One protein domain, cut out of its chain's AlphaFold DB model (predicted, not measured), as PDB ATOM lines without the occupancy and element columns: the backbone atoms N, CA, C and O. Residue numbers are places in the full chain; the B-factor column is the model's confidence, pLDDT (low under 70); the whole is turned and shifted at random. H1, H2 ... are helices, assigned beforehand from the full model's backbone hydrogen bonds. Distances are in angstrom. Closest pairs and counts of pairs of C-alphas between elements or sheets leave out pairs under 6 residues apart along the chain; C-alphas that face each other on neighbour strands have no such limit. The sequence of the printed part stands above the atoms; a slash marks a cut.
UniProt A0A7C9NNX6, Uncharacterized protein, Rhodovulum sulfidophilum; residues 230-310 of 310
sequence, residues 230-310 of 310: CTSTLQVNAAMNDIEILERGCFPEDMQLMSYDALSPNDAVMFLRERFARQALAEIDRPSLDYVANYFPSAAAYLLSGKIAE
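AT A GLANCE: This is residues 230 to 310 of the 310 residues of an uncharacterized protein of Rhodovulum sulfidophilum (UniProt A0A7C9NNX6). The longest helix, H3, stands near the middle of an elongated body, with the helical hairpin H4 and H5 toward one end, H1 and H2 at the other, and a long loop, residues 248 to 264, joining H2 to H3. The 81 printed residues hold five named helices, H1 to H5, and no named strand: all helix, compact, radius of gyration of the C-alphas 12.7 A, spans 38 by 24 by 16 A.

HOW THE PARTS SIT: Start at H3, residues 265 to 277; its residues 265 to 268 alone touch H4, residues 286 to 293, only just, with 3 pairs of C-alphas within 8 A, the closest Ala 268 and Val 292, 5.6 A. H4 and H5, residues 297 to 304, touch as a hairpin, closest C-alphas Ala 293 and Ala 300, 5.1 A, at a shallow tilt of 27 degrees, opposite ways. H1, residues 232 to 241, is close to H3 but not clearly touching, closest C-alphas Leu 234 and Asp 267, 6.8 A. H1 touches H2, residues 243 to 247, closest C-alphas Ala 239 and Ile 245, 6.0 A. Every O i to N i+4 pair is within hydrogen-bond range in H1, H3, H4 and H5; H2 has 0 of 1, but 2 of 2 O i to N i+3 pairs.

IN THESE COORDINATES: Find C-alpha 265 at (35.066, 42.125, -23.296); H3 runs 18.8 A to C-alpha 277. H1 begins at C-alpha 232 (26.846, 46.693, -15.344).

THE WHOLE: The printed part has no cut; residues 309 to 310 are under 70 in pLDDT.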
ATOM      1  N   CYS A 230      32.276  44.892 -10.723       82.12
ATOM      2  CA  CYS A 230      32.067  44.310 -12.043       82.12
ATOM      3  C   CYS A 230      31.286  45.245 -12.967       82.12
ATOM      4  O   CYS A 230      30.656  46.219 -12.535       82.12
ATOM      5  N   THR A 231      31.277  44.892 -14.254       86.06
ATOM      6  CA  THR A 231      30.512  45.617 -15.268       86.06
ATOM      7  C   THR A 231      29.018  45.616 -14.936       86.06
ATOM      8  O   THR A 231      28.496  44.720 -14.258       86.06
ATOM      9  N   SER A 232      28.308  46.631 -15.427       86.69
ATOM     10  CA  SER A 232      26.846  46.693 -15.344       86.69
ATOM     11  C   SER A 232      26.192  45.499 -16.036       86.69
ATOM     12  O   SER A 232      25.244  44.931 -15.503       86.69
ATOM     13  N   THR A 233      26.744  45.065 -17.170       85.62
ATOM     14  CA  THR A 233      26.217  43.952 -17.968       85.62
ATOM     15  C   THR A 233      26.221  42.644 -17.180       85.62
ATOM     16  O   THR A 233      25.165  42.029 -17.036       85.62
ATOM     17  N   LEU A 234      27.361  42.247 -16.605       86.12
ATOM     18  CA  LEU A 234      27.448  41.013 -15.824       86.12
ATOM     19  C   LEU A 234      26.477  41.022 -14.642       86.12
ATOM     20  O   LEU A 234      25.718  40.069 -14.468       86.12
ATOM     21  N   GLN A 235      26.467  42.098 -13.852       86.88
ATOM     22  CA  GLN A 235      25.612  42.144 -12.669       86.88
ATOM     23  C   GLN A 235      24.126  42.174 -13.028       86.88
ATOM     24  O   GLN A 235      23.332  41.504 -12.371       86.88
ATOM     25  N   VAL A 236      23.740  42.919 -14.070       87.06
ATOM     26  CA  VAL A 236      22.353  42.945 -14.546       87.06
ATOM     27  C   VAL A 236      21.933  41.554 -15.003       87.06
ATOM     28  O   VAL A 236      20.896  41.068 -14.567       87.06
ATOM     29  N   ASN A 237      22.748  40.872 -15.806       83.50
ATOM     30  CA  ASN A 237      22.411  39.537 -16.301       83.50
ATOM     31  C   ASN A 237      22.318  38.506 -15.177       83.50
ATOM     32  O   ASN A 237      21.402  37.685 -15.166       83.50
ATOM     33  N   ALA A 238      23.220  38.578 -14.201       82.38
ATOM     34  CA  ALA A 238      23.161  37.748 -13.008       82.38
ATOM     35  C   ALA A 238      21.853  37.991 -12.230       82.38
ATOM     36  O   ALA A 238      21.102  37.053 -11.968       82.38
ATOM     37  N   ALA A 239      21.542  39.253 -11.927       85.50
ATOM     38  CA  ALA A 239      20.394  39.640 -11.108       85.50
ATOM     39  C   ALA A 239      19.034  39.425 -11.791       85.50
ATOM     40  O   ALA A 239      18.032  39.192 -11.116       85.50
ATOM     41  N   MET A 240      18.983  39.493 -13.125       83.75
ATOM     42  CA  MET A 240      17.783  39.171 -13.902       83.75
ATOM     43  C   MET A 240      17.432  37.676 -13.839       83.75
ATOM     44  O   MET A 240      16.262  37.329 -13.987       83.75
ATOM     45  N   ASN A 241      18.422  36.806 -13.615       80.94
ATOM     46  CA  ASN A 241      18.225  35.364 -13.454       80.94
ATOM     47  C   ASN A 241      17.939  34.975 -11.997       80.94
ATOM     48  O   ASN A 241      17.050  34.165 -11.739       80.94
ATOM     49  N   ASP A 242      18.677  35.560 -11.053       84.25
ATOM     50  CA  ASP A 242      18.510  35.348  -9.616       84.25
ATOM     51  C   ASP A 242      18.856  36.634  -8.858       84.25
ATOM     52  O   ASP A 242      20.018  37.020  -8.759       84.25
ATOM     53  N   ILE A 243      17.847  37.305  -8.298       82.94
ATOM     54  CA  ILE A 243      18.040  38.583  -7.604       82.94
ATOM     55  C   ILE A 243      18.877  38.445  -6.324       82.94
ATOM     56  O   ILE A 243      19.542  39.403  -5.929       82.94
ATOM     57  N   GLU A 244      18.890  37.264  -5.691       84.00
ATOM     58  CA  GLU A 244      19.673  37.015  -4.473       84.00
ATOM     59  C   GLU A 244      21.183  37.082  -4.745       84.00
ATOM     60  O   GLU A 244      21.973  37.291  -3.823       84.00
ATOM     61  N   ILE A 245      21.612  36.987  -6.009       82.56
ATOM     62  CA  ILE A 245      23.022  37.137  -6.381       82.56
ATOM     63  C   ILE A 245      23.561  38.542  -6.103       82.56
ATOM     64  O   ILE A 245      24.763  38.691  -5.903       82.56
ATOM     65  N   LEU A 246      22.691  39.559  -6.033       84.25
ATOM     66  CA  LEU A 246      23.090  40.912  -5.640       84.25
ATOM     67  C   LEU A 246      23.596  40.963  -4.194       84.25
ATOM     68  O   LEU A 246      24.312  41.897  -3.846       84.25
ATOM     69  N   GLU A 247      23.245  39.969  -3.366       83.38
ATOM     70  CA  GLU A 247      23.759  39.857  -2.003       83.38
ATOM     71  C   GLU A 247      25.194  39.287  -1.944       83.38
ATOM     72  O   GLU A 247      25.826  39.267  -0.886       83.38
ATOM     73  N   ARG A 248      25.732  38.823  -3.079       82.62
ATOM     74  CA  ARG A 248      27.074  38.242  -3.205       82.62
ATOM     75  C   ARG A 248      28.035  39.246  -3.844       82.62
ATOM     76  O   ARG A 248      27.629  40.244  -4.433       82.62
ATOM     77  N   GLY A 249      29.335  38.984  -3.720       78.12
ATOM     78  CA  GLY A 249      30.340  39.726  -4.486       78.12
ATOM     79  C   GLY A 249      30.179  39.496  -5.991       78.12
ATOM     80  O   GLY A 249      29.692  38.446  -6.413       78.12
ATOM     81  N   CYS A 250      30.621  40.464  -6.791       81.00
ATOM     82  CA  CYS A 250      30.520  40.456  -8.253       81.00
ATOM     83  C   CYS A 250      31.142  39.215  -8.926       81.00
ATOM     84  O   CYS A 250      30.608  38.720  -9.917       81.00
ATOM     85  N   PHE A 251      32.258  38.718  -8.392       81.75
ATOM     86  CA  PHE A 251      32.974  37.538  -8.883       81.75
ATOM     87  C   PHE A 251      33.097  36.516  -7.740       81.75
ATOM     88  O   PHE A 251      34.053  36.566  -6.960       81.75
ATOM     89  N   PRO A 252      32.108  35.625  -7.551       80.06
ATOM     90  CA  PRO A 252      32.236  34.544  -6.582       80.06
ATOM     91  C   PRO A 252      33.309  33.538  -7.033       80.06
ATOM     92  O   PRO A 252      33.632  33.435  -8.216       80.06
ATOM     93  N   GLU A 253      33.890  32.796  -6.089       80.56
ATOM     94  CA  GLU A 253      35.040  31.918  -6.368       80.56
ATOM     95  C   GLU A 253      34.730  30.837  -7.410       80.56
ATOM     96  O   GLU A 253      35.588  30.523  -8.238       80.56
ATOM     97  N   ASP A 254      33.497  30.331  -7.402       81.12
ATOM     98  CA  ASP A 254      32.962  29.304  -8.296       81.12
ATOM     99  C   ASP A 254      32.429  29.854  -9.631       81.12
ATOM    100  O   ASP A 254      31.895  29.095 -10.444       81.12
ATOM    101  N   MET A 255      32.587  31.157  -9.889       82.31
ATOM    102  CA  MET A 255      32.153  31.778 -11.135       82.31
ATOM    103  C   MET A 255      32.930  31.246 -12.343       82.31
ATOM    104  O   MET A 255      34.163  31.267 -12.358       82.31
ATOM    105  N   GLN A 256      32.192  30.887 -13.397       84.38
ATOM    106  CA  GLN A 256      32.722  30.535 -14.714       84.38
ATOM    107  C   GLN A 256      32.174  31.517 -15.748       84.38
ATOM    108  O   GLN A 256      30.964  31.687 -15.844       84.38
ATOM    109  N   LEU A 257      33.021  32.164 -16.551       84.19
ATOM    110  CA  LEU A 257      32.530  33.181 -17.497       84.19
ATOM    111  C   LEU A 257      31.552  32.584 -18.522       84.19
ATOM    112  O   LEU A 257      30.505  33.155 -18.807       84.19
ATOM    113  N   MET A 258      31.830  31.378 -19.014       82.69
ATOM    114  CA  MET A 258      30.992  30.718 -20.023       82.69
ATOM    115  C   MET A 258      29.590  30.310 -19.533       82.69
ATOM    116  O   MET A 258      28.785  29.880 -20.356       82.69
ATOM    117  N   SER A 259      29.279  30.414 -18.234       79.94
ATOM    118  CA  SER A 259      27.937  30.110 -17.713       79.94
ATOM    119  C   SER A 259      26.958  31.287 -17.787       79.94
ATOM    120  O   SER A 259      25.795  31.117 -17.423       79.94
ATOM    121  N   TYR A 260      27.397  32.457 -18.259       76.75
ATOM    122  CA  TYR A 260      26.568  33.657 -18.380       76.75
ATOM    123  C   TYR A 260      26.243  33.955 -19.848       76.75
ATOM    124  O   TYR A 260      27.132  34.028 -20.694       76.75
ATOM    125  N   ASP A 261      24.959  34.173 -20.141       72.44
ATOM    126  CA  ASP A 261      24.449  34.292 -21.517       72.44
ATOM    127  C   ASP A 261      24.889  35.566 -22.251       72.44
ATOM    128  O   ASP A 261      24.955  35.598 -23.480       72.44
ATOM    129  N   ALA A 262      25.167  36.638 -21.511       76.75
ATOM    130  CA  ALA A 262      25.574  37.912 -22.076       76.75
ATOM    131  C   ALA A 262      26.730  38.486 -21.258       76.75
ATOM    132  O   ALA A 262      26.556  39.014 -20.162       76.75
ATOM    133  N   LEU A 263      27.927  38.368 -21.815       83.62
ATOM    134  CA  LEU A 263      29.134  38.976 -21.286       83.62
ATOM    135  C   LEU A 263      29.784  39.842 -22.362       83.62
ATOM    136  O   LEU A 263      29.609  39.641 -23.566       83.62
ATOM    137  N   SER A 264      30.538  40.821 -21.896       87.62
ATOM    138  CA  SER A 264      31.284  41.783 -22.686       87.62
ATOM    139  C   SER A 264      32.795  41.521 -22.585       87.62
ATOM    140  O   SER A 264      33.253  40.784 -21.703       87.62
ATOM    141  N   PRO A 265      33.612  42.144 -23.450       91.12
ATOM    142  CA  PRO A 265      35.066  42.125 -23.296       91.12
ATOM    143  C   PRO A 265      35.526  42.663 -21.928       91.12
ATOM    144  O   PRO A 265      36.485  42.151 -21.354       91.12
ATOM    145  N   ASN A 266      34.820  43.653 -21.371       91.25
ATOM    146  CA  ASN A 266      35.120  44.233 -20.060       91.25
ATOM    147  C   ASN A 266      34.986  43.191 -18.940       91.25
ATOM    148  O   ASN A 266      35.742  43.236 -17.974       91.25
ATOM    149  N   ASP A 267      34.079  42.220 -19.076       90.62
ATOM    150  CA  ASP A 267      33.912  41.154 -18.084       90.62
ATOM    151  C   ASP A 267      35.137  40.242 -18.011       90.62
ATOM    152  O   ASP A 267      35.544  39.863 -16.916       90.62
ATOM    153  N   ALA A 268      35.787  39.962 -19.147       93.06
ATOM    154  CA  ALA A 268      37.060  39.240 -19.161       93.06
ATOM    155  C   ALA A 268      38.166  40.035 -18.447       93.06
ATOM    156  O   ALA A 268      38.910  39.470 -17.649       93.06
ATOM    157  N   VAL A 269      38.255  41.348 -18.693       94.12
ATOM    158  CA  VAL A 269      39.228  42.237 -18.032       94.12
ATOM    159  C   VAL A 269      39.015  42.242 -16.519       94.12
ATOM    160  O   VAL A 269      39.960  42.024 -15.760       94.12
ATOM    161  N   MET A 270      37.779  42.467 -16.070       91.19
ATOM    162  CA  MET A 270      37.457  42.558 -14.645       91.19
ATOM    163  C   MET A 270      37.627  41.216 -13.932       91.19
ATOM    164  O   MET A 270      38.177  41.184 -12.834       91.19
ATOM    165  N   PHE A 271      37.267  40.109 -14.583       91.88
ATOM    166  CA  PHE A 271      37.535  38.766 -14.074       91.88
ATOM    167  C   PHE A 271      39.036  38.507 -13.903       91.88
ATOM    168  O   PHE A 271      39.466  38.049 -12.850       91.88
ATOM    169  N   LEU A 272      39.863  38.841 -14.899       92.81
ATOM    170  CA  LEU A 272      41.313  38.655 -14.804       92.81
ATOM    171  C   LEU A 272      41.938  39.514 -13.697       92.81
ATOM    172  O   LEU A 272      42.807  39.034 -12.972       92.81
ATOM    173  N   ARG A 273      41.475  40.756 -13.524       90.81
ATOM    174  CA  ARG A 273      41.866  41.635 -12.405       90.81
ATOM    175  C   ARG A 273      41.516  41.047 -11.056       90.81
ATOM    176  O   ARG A 273      42.339  41.081 -10.147       90.81
ATOM    177  N   GLU A 274      40.317  40.501 -10.937       89.75
ATOM    178  CA  GLU A 274      39.862  39.885  -9.703       89.75
ATOM    179  C   GLU A 274      40.703  38.654  -9.348       89.75
ATOM    180  O   GLU A 274      41.245  38.573  -8.242       89.75
ATOM    181  N   ARG A 275      40.932  37.761 -10.318       91.00
ATOM    182  CA  ARG A 275      41.771  36.573 -10.127       91.00
ATOM    183  C   ARG A 275      43.216  36.952  -9.817       91.00
ATOM    184  O   ARG A 275      43.838  36.320  -8.971       91.00
ATOM    185  N   PHE A 276      43.739  38.011 -10.431       89.38
ATOM    186  CA  PHE A 276      45.051  38.561 -10.089       89.38
ATOM    187  C   PHE A 276      45.113  39.090  -8.652       89.38
ATOM    188  O   PHE A 276      46.024  38.724  -7.913       89.38
ATOM    189  N   ALA A 277      44.124  39.877  -8.220       86.94
ATOM    190  CA  ALA A 277      44.062  40.401  -6.855       86.94
ATOM    191  C   ALA A 277      44.017  39.286  -5.795       86.94
ATOM    192  O   ALA A 277      44.534  39.461  -4.691       86.94
ATOM    193  N   ARG A 278      43.452  38.122  -6.142       87.75
ATOM    194  CA  ARG A 278      43.439  36.916  -5.298       87.75
ATOM    195  C   ARG A 278      44.646  35.995  -5.460       87.75
ATOM    196  O   ARG A 278      44.678  34.959  -4.810       87.75
ATOM    197  N   GLN A 279      45.613  36.341  -6.310       87.81
ATOM    198  CA  GLN A 279      46.747  35.474  -6.660       87.81
ATOM    199  C   GLN A 279      46.308  34.121  -7.259       87.81
ATOM    200  O   GLN A 279      46.994  33.115  -7.131       87.81
ATOM    201  N   ALA A 280      45.168  34.102  -7.953       89.75
ATOM    202  CA  ALA A 280      44.502  32.908  -8.471       89.75
ATOM    203  C   ALA A 280      44.504  32.831 -10.012       89.75
ATOM    204  O   ALA A 280      43.704  32.108 -10.604       89.75
ATOM    205  N   LEU A 281      45.387  33.568 -10.704       89.38
ATOM    206  CA  LEU A 281      45.462  33.518 -12.176       89.38
ATOM    207  C   LEU A 281      45.806  32.116 -12.709       89.38
ATOM    208  O   LEU A 281      45.353  31.750 -13.792       89.38
ATOM    209  N   ALA A 282      46.591  31.332 -11.963       86.44
ATOM    210  CA  ALA A 282      46.951  29.959 -12.330       86.44
ATOM    211  C   ALA A 282      45.798  28.955 -12.143       86.44
ATOM    212  O   ALA A 282      45.858  27.846 -12.670       86.44
ATOM    213  N   GLU A 283      44.747  29.343 -11.417       88.19
ATOM    214  CA  GLU A 283      43.606  28.489 -11.071       88.19
ATOM    215  C   GLU A 283      42.408  28.687 -12.009       88.19
ATOM    216  O   GLU A 283      41.373  28.040 -11.841       88.19
ATOM    217  N   ILE A 284      42.522  29.579 -13.000       90.81
ATOM    218  CA  ILE A 284      41.426  29.872 -13.923       90.81
ATOM    219  C   ILE A 284      41.078  28.620 -14.733       90.81
ATOM    220  O   ILE A 284      41.929  28.002 -15.379       90.81
ATOM    221  N   ASP A 285      39.794  28.272 -14.738       91.25
ATOM    222  CA  ASP A 285      39.283  27.128 -15.472       91.25
ATOM    223  C   ASP A 285      39.380  27.315 -16.995       91.25
ATOM    224  O   ASP A 285      39.367  28.423 -17.541       91.25
ATOM    225  N   ARG A 286      39.458  26.189 -17.710       91.19
ATOM    226  CA  ARG A 286      39.607  26.197 -19.166       91.19
ATOM    227  C   ARG A 286      38.451  26.911 -19.892       91.19
ATOM    228  O   ARG A 286      38.768  27.735 -20.746       91.19
ATOM    229  N   PRO A 287      37.164  26.655 -19.581       92.38
ATOM    230  CA  PRO A 287      36.059  27.413 -20.168       92.38
ATOM    231  C   PRO A 287      36.198  28.935 -20.019       92.38
ATOM    232  O   PRO A 287      36.011  29.659 -20.997       92.38
ATOM    233  N   SER A 288      36.573  29.437 -18.841       93.25
ATOM    234  CA  SER A 288      36.805  30.872 -18.639       93.25
ATOM    235  C   SER A 288      37.971  31.396 -19.487       93.25
ATOM    236  O   SER A 288      37.863  32.475 -20.068       93.25
ATOM    237  N   LEU A 289      39.060  30.632 -19.645       94.06
ATOM    238  CA  LEU A 289      40.162  31.003 -20.547       94.06
ATOM    239  C   LEU A 289      39.759  30.976 -22.028       94.06
ATOM    240  O   LEU A 289      40.213  31.829 -22.789       94.06
ATOM    241  N   ASP A 290      38.891  30.050 -22.440       93.44
ATOM    242  CA  ASP A 290      38.346  30.023 -23.801       93.44
ATOM    243  C   ASP A 290      37.465  31.265 -24.064       93.44
ATOM    244  O   ASP A 290      37.518  31.836 -25.153       93.44
ATOM    245  N   TYR A 291      36.721  31.751 -23.059       93.94
ATOM    246  CA  TYR A 291      36.012  33.034 -23.150       93.94
ATOM    247  C   TYR A 291      36.980  34.213 -23.311       93.94
ATOM    248  O   TYR A 291      36.807  35.031 -24.215       93.94
ATOM    249  N   VAL A 292      38.022  34.287 -22.468       95.06
ATOM    250  CA  VAL A 292      39.066  35.324 -22.561       95.06
ATOM    251  C   VAL A 292      39.709  35.313 -23.950       95.06
ATOM    252  O   VAL A 292      39.909  36.377 -24.530       95.06
ATOM    253  N   ALA A 293      39.963  34.135 -24.526       95.19
ATOM    254  CA  ALA A 293      40.597  33.993 -25.835       95.19
ATOM    255  C   ALA A 293      39.801  34.625 -26.994       95.19
ATOM    256  O   ALA A 293      40.401  34.976 -28.009       95.19
ATOM    257  N   ASN A 294      38.483  34.816 -26.850       93.56
ATOM    258  CA  ASN A 294      37.661  35.488 -27.863       93.56
ATOM    259  C   ASN A 294      37.980  36.985 -28.003       93.56
ATOM    260  O   ASN A 294      37.712  37.567 -29.053       93.56
ATOM    261  N   TYR A 295      38.535  37.605 -26.957       92.94
ATOM    262  CA  TYR A 295      38.810  39.045 -26.911       92.94
ATOM    263  C   TYR A 295      40.290  39.368 -26.706       92.94
ATOM    264  O   TYR A 295      40.764  40.369 -27.234       92.94
ATOM    265  N   PHE A 296      40.998  38.513 -25.966       94.94
ATOM    266  CA  PHE A 296      42.403  38.657 -25.596       94.94
ATOM    267  C   PHE A 296      43.156  37.330 -25.832       94.94
ATOM    268  O   PHE A 296      43.525  36.626 -24.881       94.94
ATOM    269  N   PRO A 297      43.331  36.911 -27.101       95.25
ATOM    270  CA  PRO A 297      43.868  35.594 -27.447       95.25
ATOM    271  C   PRO A 297      45.310  35.384 -26.982       95.25
ATOM    272  O   PRO A 297      45.677  34.268 -26.606       95.25
ATOM    273  N   SER A 298      46.134  36.435 -26.982       93.88
ATOM    274  CA  SER A 298      47.535  36.326 -26.569       93.88
ATOM    275  C   SER A 298      47.630  36.169 -25.053       93.88
ATOM    276  O   SER A 298      48.384  35.322 -24.568       93.88
ATOM    277  N   ALA A 299      46.829  36.933 -24.305       93.75
ATOM    278  CA  ALA A 299      46.704  36.808 -22.858       93.75
ATOM    279  C   ALA A 299      46.242  35.398 -22.454       93.75
ATOM    280  O   ALA A 299      46.894  34.750 -21.636       93.75
ATOM    281  N   ALA A 300      45.180  34.881 -23.080       94.56
ATOM    282  CA  ALA A 300      44.674  33.536 -22.799       94.56
ATOM    283  C   ALA A 300      45.713  32.442 -23.096       94.56
ATOM    284  O   ALA A 300      45.923  31.544 -22.279       94.56
ATOM    285  N   ALA A 301      46.408  32.528 -24.238       93.38
ATOM    286  CA  ALA A 301      47.454  31.574 -24.603       93.38
ATOM    287  C   ALA A 301      48.612  31.565 -23.593       93.38
ATOM    288  O   ALA A 301      49.138  30.500 -23.260       93.38
ATOM    289  N   TYR A 302      48.992  32.738 -23.082       92.00
ATOM    290  CA  TYR A 302      50.008  32.850 -22.043       92.00
ATOM    291  C   TYR A 302      49.545  32.214 -20.724       92.00
ATOM    292  O   TYR A 302      50.271  31.387 -20.170       92.00
ATOM    293  N   LEU A 303      48.332  32.522 -20.252       91.31
ATOM    294  CA  LEU A 303      47.783  31.957 -19.010       91.31
ATOM    295  C   LEU A 303      47.667  30.422 -19.085       91.31
ATOM    296  O   LEU A 303      48.035  29.725 -18.143       91.31
ATOM    297  N   LEU A 304      47.285  29.878 -20.247       89.88
ATOM    298  CA  LEU A 304      47.256  28.430 -20.502       89.88
ATOM    299  C   LEU A 304      48.637  27.761 -20.495       89.88
ATOM    300  O   LEU A 304      48.724  26.545 -20.329       89.88
ATOM    301  N   SER A 305      49.716  28.518 -20.708       85.81
ATOM    302  CA  SER A 305      51.072  27.962 -20.743       85.81
ATOM    303  C   SER A 305      51.639  27.640 -19.356       85.81
ATOM    304  O   SER A 305      52.676  26.984 -19.274       85.81
ATOM    305  N   GLY A 306      50.979  28.088 -18.278       73.81
ATOM    306  CA  GLY A 306      51.408  27.837 -16.899       73.81
ATOM    307  C   GLY A 306      52.669  28.602 -16.481       73.81
ATOM    308  O   GLY A 306      53.290  28.258 -15.486       73.81
ATOM    309  N   LYS A 307      53.068  29.642 -17.227       70.50
ATOM    310  CA  LYS A 307      54.248  30.482 -16.941       70.50
ATOM    311  C   LYS A 307      54.007  31.562 -15.875       70.50
ATOM    312  O   LYS A 307      54.680  32.588 -15.851       70.50
ATOM    313  N   ILE A 308      53.015  31.373 -15.018       70.31
ATOM    314  CA  ILE A 308      52.729  32.290 -13.914       70.31
ATOM    315  C   ILE A 308      53.652  31.860 -12.775       70.31
ATOM    316  O   ILE A 308      53.650  30.685 -12.418       70.31
ATOM    317  N   ALA A 309      54.510  32.758 -12.290       56.09
ATOM    318  CA  ALA A 309      55.390  32.428 -11.176       56.09
ATOM    319  C   ALA A 309      54.531  32.146  -9.931       56.09
ATOM    320  O   ALA A 309      53.658  32.956  -9.617       56.09
ATOM    321  N   GLU A 310      54.748  30.991  -9.292       49.81
ATOM    322  CA  GLU A 310      54.186  30.665  -7.969       49.81
ATOM    323  C   GLU A 310      54.727  31.601  -6.880       49.81
ATOM    324  O   GLU A 310      55.941  31.929  -6.923       49.81
TER     325      GLU A 310